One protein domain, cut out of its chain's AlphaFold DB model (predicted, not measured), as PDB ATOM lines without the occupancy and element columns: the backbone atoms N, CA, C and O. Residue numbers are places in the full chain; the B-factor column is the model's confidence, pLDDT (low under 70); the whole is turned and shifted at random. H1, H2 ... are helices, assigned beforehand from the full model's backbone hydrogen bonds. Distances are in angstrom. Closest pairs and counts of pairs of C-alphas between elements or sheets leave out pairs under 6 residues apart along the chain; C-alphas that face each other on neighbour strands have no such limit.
ATOM      1  N   GLY A   7      99.779  -9.615 -59.222       91.69
ATOM      2  CA  GLY A   7     101.231  -9.467 -59.046       91.69
ATOM      3  C   GLY A   7     101.690  -8.011 -58.896       91.69
ATOM      4  O   GLY A   7     102.580  -7.703 -58.104       91.69
ATOM      5  N   LYS A   8     101.054  -7.073 -59.611       93.38
ATOM      6  CA  LYS A   8     101.338  -5.640 -59.453       93.38
ATOM      7  C   LYS A   8     100.829  -5.101 -58.114       93.38
ATOM      8  O   LYS A   8     101.508  -4.257 -57.527       93.38
ATOM      9  N   LEU A   9      99.672  -5.576 -57.646       93.19
ATOM     10  CA  LEU A   9      99.145  -5.236 -56.324       93.19
ATOM     11  C   LEU A   9     100.104  -5.703 -55.221       93.19
ATOM     12  O   LEU A   9     100.461  -4.899 -54.364       93.19
ATOM     13  N   ASP A  10     100.590  -6.942 -55.295       92.69
ATOM     14  CA  ASP A  10     101.517  -7.509 -54.310       92.69
ATOM     15  C   ASP A  10     102.800  -6.670 -54.210       92.69
ATOM     16  O   ASP A  10     103.214  -6.269 -53.124       92.69
ATOM     17  N   VAL A  11     103.398  -6.298 -55.350       94.75
ATOM     18  CA  VAL A  11     104.580  -5.416 -55.377       94.75
ATOM     19  C   VAL A  11     104.291  -4.059 -54.729       94.75
ATOM     20  O   VAL A  11     105.157  -3.498 -54.055       94.75
ATOM     21  N   TRP A  12     103.100  -3.498 -54.938       95.31
ATOM     22  CA  TRP A  12     102.722  -2.228 -54.316       95.31
ATOM     23  C   TRP A  12     102.537  -2.366 -52.808       95.31
ATOM     24  O   TRP A  12     103.019  -1.504 -52.078       95.31
ATOM     25  N   ILE A  13     101.923  -3.454 -52.348       93.62
ATOM     26  CA  ILE A  13     101.792  -3.792 -50.929       93.62
ATOM     27  C   ILE A  13     103.173  -3.874 -50.275       93.62
ATOM     28  O   ILE A  13     103.415  -3.181 -49.289       93.62
ATOM     29  N   TYR A  14     104.116  -4.624 -50.852       92.31
ATOM     30  CA  TYR A  14     105.470  -4.720 -50.297       92.31
ATOM     31  C   TYR A  14     106.178  -3.363 -50.259       92.31
ATOM     32  O   TYR A  14     106.761  -2.996 -49.240       92.31
ATOM     33  N   LYS A  15     106.084  -2.569 -51.331       90.94
ATOM     34  CA  LYS A  15     106.664  -1.217 -51.349       90.94
ATOM     35  C   LYS A  15     106.028  -0.292 -50.311       90.94
ATOM     36  O   LYS A  15     106.737   0.532 -49.740       90.94
ATOM     37  N   PHE A  16     104.722  -0.414 -50.068       93.00
ATOM     38  CA  PHE A  16     104.018   0.358 -49.045       93.00
ATOM     39  C   PHE A  16     104.501  -0.017 -47.643       93.00
ATOM     40  O   PHE A  16     104.871   0.869 -46.880       93.00
ATOM     41  N   LEU A  17     104.575  -1.317 -47.339       89.06
ATOM     42  CA  LEU A  17     105.061  -1.819 -46.050       89.06
ATOM     43  C   LEU A  17     106.517  -1.410 -45.776       89.06
ATOM     44  O   LEU A  17     106.870  -1.125 -44.640       89.06
ATOM     45  N   LEU A  18     107.342  -1.324 -46.822       90.31
ATOM     46  CA  LEU A  18     108.723  -0.836 -46.744       90.31
ATOM     47  C   LEU A  18     108.847   0.700 -46.715       90.31
ATOM     48  O   LEU A  18     109.961   1.215 -46.696       90.31
ATOM     49  N   GLY A  19     107.744   1.451 -46.795       90.19
ATOM     50  CA  GLY A  19     107.772   2.920 -46.835       90.19
ATOM     51  C   GLY A  19     108.344   3.519 -48.130       90.19
ATOM     52  O   GLY A  19     108.644   4.707 -48.185       90.19
ATOM     53  N   THR A  20     108.489   2.719 -49.191       94.00
ATOM     54  CA  THR A  20     109.088   3.131 -50.479       94.00
ATOM     55  C   THR A  20     108.051   3.431 -51.564       94.00
ATOM     56  O   THR A  20     108.394   3.855 -52.673       94.00
ATOM     57  N   LEU A  21     106.761   3.213 -51.284       92.81
ATOM     58  CA  LEU A  21     105.682   3.534 -52.213       92.81
ATOM     59  C   LEU A  21     105.354   5.032 -52.162       92.81
ATOM     60  O   LEU A  21     104.951   5.565 -51.132       92.81
ATOM     61  N   GLY A  22     105.475   5.717 -53.300       91.38
ATOM     62  CA  GLY A  22     105.144   7.143 -53.397       91.38
ATOM     63  C   GLY A  22     103.688   7.461 -53.018       91.38
ATOM     64  O   GLY A  22     102.799   6.615 -53.141       91.38
ATOM     65  N   LYS A  23     103.430   8.709 -52.600       92.19
ATOM     66  CA  LYS A  23     102.109   9.170 -52.120       92.19
ATOM     67  C   LYS A  23     100.976   8.911 -53.117       92.19
ATOM     68  O   LYS A  23      99.924   8.412 -52.729       92.19
ATOM     69  N   GLU A  24     101.198   9.199 -54.397       93.75
ATOM     70  CA  GLU A  24     100.206   8.965 -55.453       93.75
ATOM     71  C   GLU A  24      99.847   7.476 -55.560       93.75
ATOM     72  O   GLU A  24      98.680   7.105 -55.485       93.75
ATOM     73  N   LYS A  25     100.854   6.598 -55.623       93.25
ATOM     74  CA  LYS A  25     100.640   5.145 -55.677       93.25
ATOM     75  C   LYS A  25     100.032   4.589 -54.393       93.25
ATOM     76  O   LYS A  25      99.296   3.617 -54.463       93.25
ATOM     77  N   THR A  26     100.295   5.207 -53.245       93.06
ATOM     78  CA  THR A  26      99.646   4.852 -51.975       93.06
ATOM     79  C   THR A  26      98.148   5.139 -52.022       93.06
ATOM     80  O   THR A  26      97.350   4.304 -51.601       93.06
ATOM     81  N   LYS A  27      97.745   6.282 -52.591       92.94
ATOM     82  CA  LYS A  27      96.328   6.593 -52.818       92.94
ATOM     83  C   LYS A  27      95.681   5.563 -53.750       92.94
ATOM     84  O   LYS A  27      94.635   5.022 -53.414       92.94
ATOM     85  N   LEU A  28      96.341   5.234 -54.862       94.12
ATOM     86  CA  LEU A  28      95.846   4.225 -55.805       94.12
ATOM     87  C   LEU A  28      95.777   2.818 -55.188       94.12
ATOM     88  O   LEU A  28      94.839   2.076 -55.458       94.12
ATOM     89  N   LEU A  29      96.749   2.448 -54.348       94.25
ATOM     90  CA  LEU A  29      96.742   1.192 -53.595       94.25
ATOM     91  C   LEU A  29      95.519   1.118 -52.673       94.25
ATOM     92  O   LEU A  29      94.833   0.100 -52.655       94.25
ATOM     93  N   LYS A  30      95.226   2.204 -51.948       93.88
ATOM     94  CA  LYS A  30      94.031   2.302 -51.108       93.88
ATOM     95  C   LYS A  30      92.752   2.116 -51.932       93.88
ATOM     96  O   LYS A  30      91.934   1.272 -51.583       93.88
ATOM     97  N   GLU A  31      92.594   2.866 -53.022       93.88
ATOM     98  CA  GLU A  31      91.405   2.795 -53.886       93.88
ATOM     99  C   GLU A  31      91.197   1.386 -54.467       93.88
ATOM    100  O   GLU A  31      90.074   0.880 -54.500       93.88
ATOM    101  N   GLU A  32      92.278   0.720 -54.883       94.38
ATOM    102  CA  GLU A  32      92.218  -0.639 -55.420       94.38
ATOM    103  C   GLU A  32      91.826  -1.672 -54.354       94.38
ATOM    104  O   GLU A  32      91.006  -2.552 -54.627       94.38
ATOM    105  N   LEU A  33      92.364  -1.561 -53.134       93.94
ATOM    106  CA  LEU A  33      91.986  -2.434 -52.019       93.94
ATOM    107  C   LEU A  33      90.526  -2.217 -51.603       93.94
ATOM    108  O   LEU A  33      89.815  -3.187 -51.359       93.94
ATOM    109  N   GLU A  34      90.048  -0.971 -51.574       93.19
ATOM    110  CA  GLU A  34      88.638  -0.662 -51.295       93.19
ATOM    111  C   GLU A  34      87.705  -1.230 -52.369       93.19
ATOM    112  O   GLU A  34      86.675  -1.826 -52.047       93.19
ATOM    113  N   ARG A  35      88.070  -1.087 -53.651       93.69
ATOM    114  CA  ARG A  35      87.327  -1.671 -54.776       93.69
ATOM    115  C   ARG A  35      87.245  -3.193 -54.648       93.69
ATOM    116  O   ARG A  35      86.155  -3.756 -54.724       93.69
ATOM    117  N   ARG A  36      88.376  -3.858 -54.401       92.75
ATOM    118  CA  ARG A  36      88.448  -5.317 -54.211       92.75
ATOM    119  C   ARG A  36      87.685  -5.791 -52.980       92.75
ATOM    120  O   ARG A  36      87.040  -6.833 -53.048       92.75
ATOM    121  N   GLY A  37      87.700  -5.011 -51.899       91.44
ATOM    122  CA  GLY A  37      86.887  -5.256 -50.710       91.44
ATOM    123  C   GLY A  37      85.392  -5.270 -51.027       91.44
ATOM    124  O   GLY A  37      84.704  -6.220 -50.671       91.44
ATOM    125  N   LYS A  38      84.898  -4.275 -51.778       90.38
ATOM    126  CA  LYS A  38      83.491  -4.214 -52.222       90.38
ATOM    127  C   LYS A  38      83.107  -5.360 -53.160       90.38
ATOM    128  O   LYS A  38      81.964  -5.797 -53.158       90.38
ATOM    129  N   GLU A  39      84.056  -5.843 -53.956       92.50
ATOM    130  CA  GLU A  39      83.857  -6.964 -54.880       92.50
ATOM    131  C   GLU A  39      84.034  -8.346 -54.226       92.50
ATOM    132  O   GLU A  39      83.926  -9.349 -54.929       92.50
ATOM    133  N   ASN A  40      84.321  -8.431 -52.918       87.00
ATOM    134  CA  ASN A  40      84.700  -9.675 -52.228       87.00
ATOM    135  C   ASN A  40      85.876 -10.413 -52.907       87.00
ATOM    136  O   ASN A  40      85.941 -11.640 -52.928       87.00
ATOM    137  N   ARG A  41      86.821  -9.657 -53.477       88.75
ATOM    138  CA  ARG A  41      88.006 -10.141 -54.210       88.75
ATOM    139  C   ARG A  41      89.299  -9.834 -53.455       88.75
ATOM    140  O   ARG A  41      90.254  -9.308 -54.026       88.75
ATOM    141  N   ILE A  42      89.293 -10.112 -52.157       87.19
ATOM    142  CA  ILE A  42      90.480 -10.024 -51.309       87.19
ATOM    143  C   ILE A  42      91.052 -11.428 -51.147       87.19
ATOM    144  O   ILE A  42      90.361 -12.320 -50.659       87.19
ATOM    145  N   PHE A  43      92.306 -11.617 -51.557       83.69
ATOM    146  CA  PHE A  43      92.903 -12.950 -51.683       83.69
ATOM    147  C   PHE A  43      93.944 -13.266 -50.604       83.69
ATOM    148  O   PHE A  43      94.395 -14.405 -50.505       83.69
ATOM    149  N   SER A  44      94.318 -12.288 -49.772       88.00
ATOM    150  CA  SER A  44      95.325 -12.471 -48.724       88.00
ATOM    151  C   SER A  44      94.981 -11.756 -47.415       88.00
ATOM    152  O   SER A  44      94.317 -10.717 -47.385       88.00
ATOM    153  N   ALA A  45      95.492 -12.288 -46.301       88.94
ATOM    154  CA  ALA A  45      95.352 -11.667 -44.982       88.94
ATOM    155  C   ALA A  45      96.025 -10.283 -44.910       88.94
ATOM    156  O   ALA A  45      95.581  -9.412 -44.164       88.94
ATOM    157  N   ILE A  46      97.091 -10.067 -45.688       90.06
ATOM    158  CA  ILE A  46      97.787  -8.776 -45.757       90.06
ATOM    159  C   ILE A  46      96.893  -7.729 -46.427       90.06
ATOM    160  O   ILE A  46      96.755  -6.629 -45.895       90.06
ATOM    161  N   GLU A  47      96.236  -8.073 -47.538       91.62
ATOM    162  CA  GLU A  47      95.248  -7.197 -48.177       91.62
ATOM    163  C   GLU A  47      94.108  -6.834 -47.215       91.62
ATOM    164  O   GLU A  47      93.755  -5.661 -47.120       91.62
ATOM    165  N   GLN A  48      93.572  -7.801 -46.453       90.44
ATOM    166  CA  GLN A  48      92.515  -7.533 -45.464       90.44
ATOM    167  C   GLN A  48      92.976  -6.565 -44.370       90.44
ATOM    168  O   GLN A  48      92.268  -5.609 -44.054       90.44
ATOM    169  N   LYS A  49      94.171  -6.783 -43.805       89.25
ATOM    170  CA  LYS A  49      94.736  -5.907 -42.769       89.25
ATOM    171  C   LYS A  49      94.991  -4.496 -43.296       89.25
ATOM    172  O   LYS A  49      94.684  -3.528 -42.604       89.25
ATOM    173  N   LEU A  50      95.512  -4.370 -44.518       91.25
ATOM    174  CA  LEU A  50      95.739  -3.068 -45.150       91.25
ATOM    175  C   LEU A  50      94.434  -2.348 -45.468       91.25
ATOM    176  O   LEU A  50      94.318  -1.157 -45.188       91.25
ATOM    177  N   LEU A  51      93.445  -3.060 -46.009       92.25
ATOM    178  CA  LEU A  51      92.119  -2.503 -46.244       92.25
ATOM    179  C   LEU A  51      91.522  -1.973 -44.937       92.25
ATOM    180  O   LEU A  51      91.115  -0.816 -44.898       92.25
ATOM    181  N   ALA A  52      91.542  -2.771 -43.864       87.81
ATOM    182  CA  ALA A  52      91.067  -2.346 -42.550       87.81
ATOM    183  C   ALA A  52      91.806  -1.091 -42.057       87.81
ATOM    184  O   ALA A  52      91.174  -0.122 -41.648       87.81
ATOM    185  N   ALA A  53      93.136  -1.049 -42.169       85.56
ATOM    186  CA  ALA A  53      93.913   0.133 -41.799       85.56
ATOM    187  C   ALA A  53      93.529   1.382 -42.621       85.56
ATOM    188  O   ALA A  53      93.495   2.495 -42.087       85.56
ATOM    189  N   PHE A  54      93.211   1.221 -43.910       86.38
ATOM    190  CA  PHE A  54      92.815   2.326 -44.786       86.38
ATOM    191  C   PHE A  54      91.396   2.846 -44.551       86.38
ATOM    192  O   PHE A  54      91.155   4.038 -44.803       86.38
ATOM    193  N   THR A  55      90.485   1.983 -44.099       84.44
ATOM    194  CA  THR A  55      89.071   2.299 -43.849       84.44
ATOM    195  C   THR A  55      88.798   2.760 -42.423       84.44
ATOM    196  O   THR A  55      87.718   3.278 -42.160       84.44
ATOM    197  N   VAL A  56      89.769   2.642 -41.510       81.12
ATOM    198  CA  VAL A  56      89.664   3.217 -40.163       81.12
ATOM    199  C   VAL A  56      89.491   4.735 -40.257       81.12
ATOM    200  O   VAL A  56      90.379   5.459 -40.738       81.12
ATOM    201  N   ASP A  57      88.351   5.204 -39.751       81.12
ATOM    202  CA  ASP A  57      87.987   6.615 -39.686       81.12
ATOM    203  C   ASP A  57      88.976   7.436 -38.859       81.12
ATOM    204  O   ASP A  57      89.643   6.943 -37.949       81.12
ATOM    205  N   ARG A  58      89.052   8.739 -39.149       74.00
ATOM    206  CA  ARG A  58      90.001   9.655 -38.497       74.00
ATOM    207  C   ARG A  58      89.916   9.645 -36.958       74.00
ATOM    208  O   ARG A  58      90.986   9.592 -36.349       74.00
ATOM    209  N   PRO A  59      88.728   9.674 -36.313       78.31
ATOM    210  CA  PRO A  59      88.637   9.611 -34.853       78.31
ATOM    211  C   PRO A  59      89.151   8.281 -34.297       78.31
ATOM    212  O   PRO A  59      89.909   8.269 -33.334       78.31
ATOM    213  N   VAL A  60      88.806   7.172 -34.956       75.56
ATOM    214  CA  VAL A  60      89.237   5.826 -34.557       75.56
ATOM    215  C   VAL A  60      90.746   5.680 -34.723       75.56
ATOM    216  O   VAL A  60      91.406   5.139 -33.848       75.56
ATOM    217  N   ARG A  61      91.327   6.228 -35.794       78.69
ATOM    218  CA  ARG A  61      92.778   6.214 -36.012       78.69
ATOM    219  C   ARG A  61      93.528   6.983 -34.934       78.69
ATOM    220  O   ARG A  61      94.577   6.528 -34.499       78.69
ATOM    221  N   LYS A  62      92.996   8.135 -34.514       75.56
ATOM    222  CA  LYS A  62      93.574   8.925 -33.423       75.56
ATOM    223  C   LYS A  62      93.542   8.135 -32.113       75.56
ATOM    224  O   LYS A  62      94.580   7.990 -31.486       75.56
ATOM    225  N   TYR A  63      92.389   7.560 -31.775       80.62
ATOM    226  CA  TYR A  63      92.228   6.720 -30.589       80.62
ATOM    227  C   TYR A  63      93.147   5.486 -30.599       80.62
ATOM    228  O   TYR A  63      93.804   5.190 -29.608       80.62
ATOM    229  N   LEU A  64      93.238   4.777 -31.729       79.19
ATOM    230  CA  LEU A  64      94.135   3.627 -31.879       79.19
ATOM    231  C   LEU A  64      95.613   4.028 -31.796       79.19
ATOM    232  O   LEU A  64      96.404   3.258 -31.267       79.19
ATOM    233  N   GLY A  65      95.974   5.211 -32.302       81.88
ATOM    234  CA  GLY A  65      97.316   5.773 -32.151       81.88
ATOM    235  C   GLY A  65      97.652   6.046 -30.687       81.88
ATOM    236  O   GLY A  65      98.665   5.561 -30.207       81.88
ATOM    237  N   GLU A  66      96.760   6.720 -29.956       87.06
ATOM    238  CA  GLU A  66      96.922   6.977 -28.516       87.06
ATOM    239  C   GLU A  66      97.065   5.667 -27.717       87.06
ATOM    240  O   GLU A  66      97.965   5.535 -26.890       87.06
ATOM    241  N   LEU A  67      96.236   4.659 -28.015       84.31
ATOM    242  CA  LEU A  67      96.344   3.334 -27.396       84.31
ATOM    243  C   LEU A  67      97.673   2.632 -27.700       84.31
ATOM    244  O   LEU A  67      98.222   1.969 -26.818       84.31
ATOM    245  N   LEU A  68      98.150   2.723 -28.944       86.75
ATOM    246  CA  LEU A  68      99.404   2.105 -29.361       86.75
ATOM    247  C   LEU A  68     100.593   2.795 -28.690       86.75
ATOM    248  O   LEU A  68     101.405   2.101 -28.092       86.75
ATOM    249  N   ASP A  69     100.638   4.128 -28.699       85.38
ATOM    250  CA  ASP A  69     101.681   4.920 -28.039       85.38
ATOM    251  C   ASP A  69     101.761   4.580 -26.540       85.38
ATOM    252  O   ASP A  69     102.842   4.389 -25.979       85.38
ATOM    253  N   ASP A  70     100.607   4.465 -25.875       88.62
ATOM    254  CA  ASP A  70     100.535   4.089 -24.463       88.62
ATOM    255  C   ASP A  70     100.974   2.642 -24.215       88.62
ATOM    256  O   ASP A  70     101.501   2.323 -23.144       88.62
ATOM    257  N   TRP A  71     100.723   1.735 -25.158       88.81
ATOM    258  CA  TRP A  71     101.190   0.354 -25.078       88.81
ATOM    259  C   TRP A  71     102.704   0.262 -25.319       88.81
ATOM    260  O   TRP A  71     103.392  -0.397 -24.540       88.81
ATOM    261  N   GLU A  72     103.244   0.957 -26.323       90.06
ATOM    262  CA  GLU A  72     104.677   0.980 -26.642       90.06
ATOM    263  C   GLU A  72     105.494   1.566 -25.486       90.06
ATOM    264  O   GLU A  72     106.459   0.939 -25.049       90.06
ATOM    265  N   LYS A  73     105.053   2.683 -24.890       88.38
ATOM    266  CA  LYS A  73     105.689   3.262 -23.689       88.38
ATOM    267  C   LYS A  73     105.744   2.284 -22.518       88.38
ATOM    268  O   LYS A  73     106.723   2.263 -21.778       88.38
ATOM    269  N   ARG A  74     104.692   1.479 -22.336       84.94
ATOM    270  CA  ARG A  74     104.609   0.492 -21.248       84.94
ATOM    271  C   ARG A  74     105.492  -0.730 -21.474       84.94
ATOM    272  O   ARG A  74     105.969  -1.299 -20.499       84.94
ATOM    273  N   ASN A  75     105.681  -1.149 -22.724       85.38
ATOM    274  CA  ASN A  75     106.392  -2.391 -23.035       85.38
ATOM    275  C   ASN A  75     107.863  -2.165 -23.386       85.38
ATOM    276  O   ASN A  75     108.693  -3.005 -23.050       85.38
ATOM    277  N   TRP A  76     108.190  -1.057 -24.049       83.00
ATOM    278  CA  TRP A  76     109.510  -0.803 -24.637       83.00
ATOM    279  C   TRP A  76     110.121   0.530 -24.202       83.00
ATOM    280  O   TRP A  76     111.016   1.027 -24.877       83.00
ATOM    281  N   GLY A  77     109.635   1.098 -23.092       58.88
ATOM    282  CA  GLY A  77     110.009   2.414 -22.575       58.88
ATOM    283  C   GLY A  77     111.467   2.807 -22.829       58.88
ATOM    284  O   GLY A  77     112.393   2.263 -22.227       58.88
TER     285      GLY A  77
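AT A GLANCE: This is residues 7 to 77 of the 78 residues of an uncharacterized protein of Candidatus Yanofskybacteria bacterium RIFCSPLOWO2_12_FULL_43_11b (UniProt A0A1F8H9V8). Look for a small cluster of three helices, H1, H2 and H3, set at wide angles, with H4 as a helical arm whose residues 65 to 76 stick out, with Gly 77. The 71 printed residues, with four named helices in the order H1, H2, H3, H4 and no named strand, are all helix in class. The whole is loose, radius of gyration of the C-alphas 14.1 A, spanning 39 by 25 by 22 A.

HOW THE PARTS SIT: Start at H1, residues 7 to 17, which touches residues 25 to 29 alone of H2, residues 23 to 38; their closest C-alphas, Phe 16 and Thr 26, are 6.9 A apart, at a steep tilt of 59 degrees, opposite ways. Residues 30 to 37 alone of H2 touch H3, residues 45 to 55, about perpendicular at 74 degrees; the closest C-alphas are Leu 33 and Leu 51, 5.8 A. H4, residues 58 to 76, is apart from H1 and H2, and only just from H3, at 8.5 A. In these four helices every O i to N i+4 pair is within hydrogen-bond range.

IN THESE COORDINATES: Find C-alpha 7 at (101.231, -9.467, -59.046), where H1 begins. H2 runs 22.9 A; H4 runs 26.1 A to C-alpha 76 at (109.510, -0.803, -24.637).

THE WHOLE: The printed part has no cut and no long link. Residue 77 alone is under pLDDT 70.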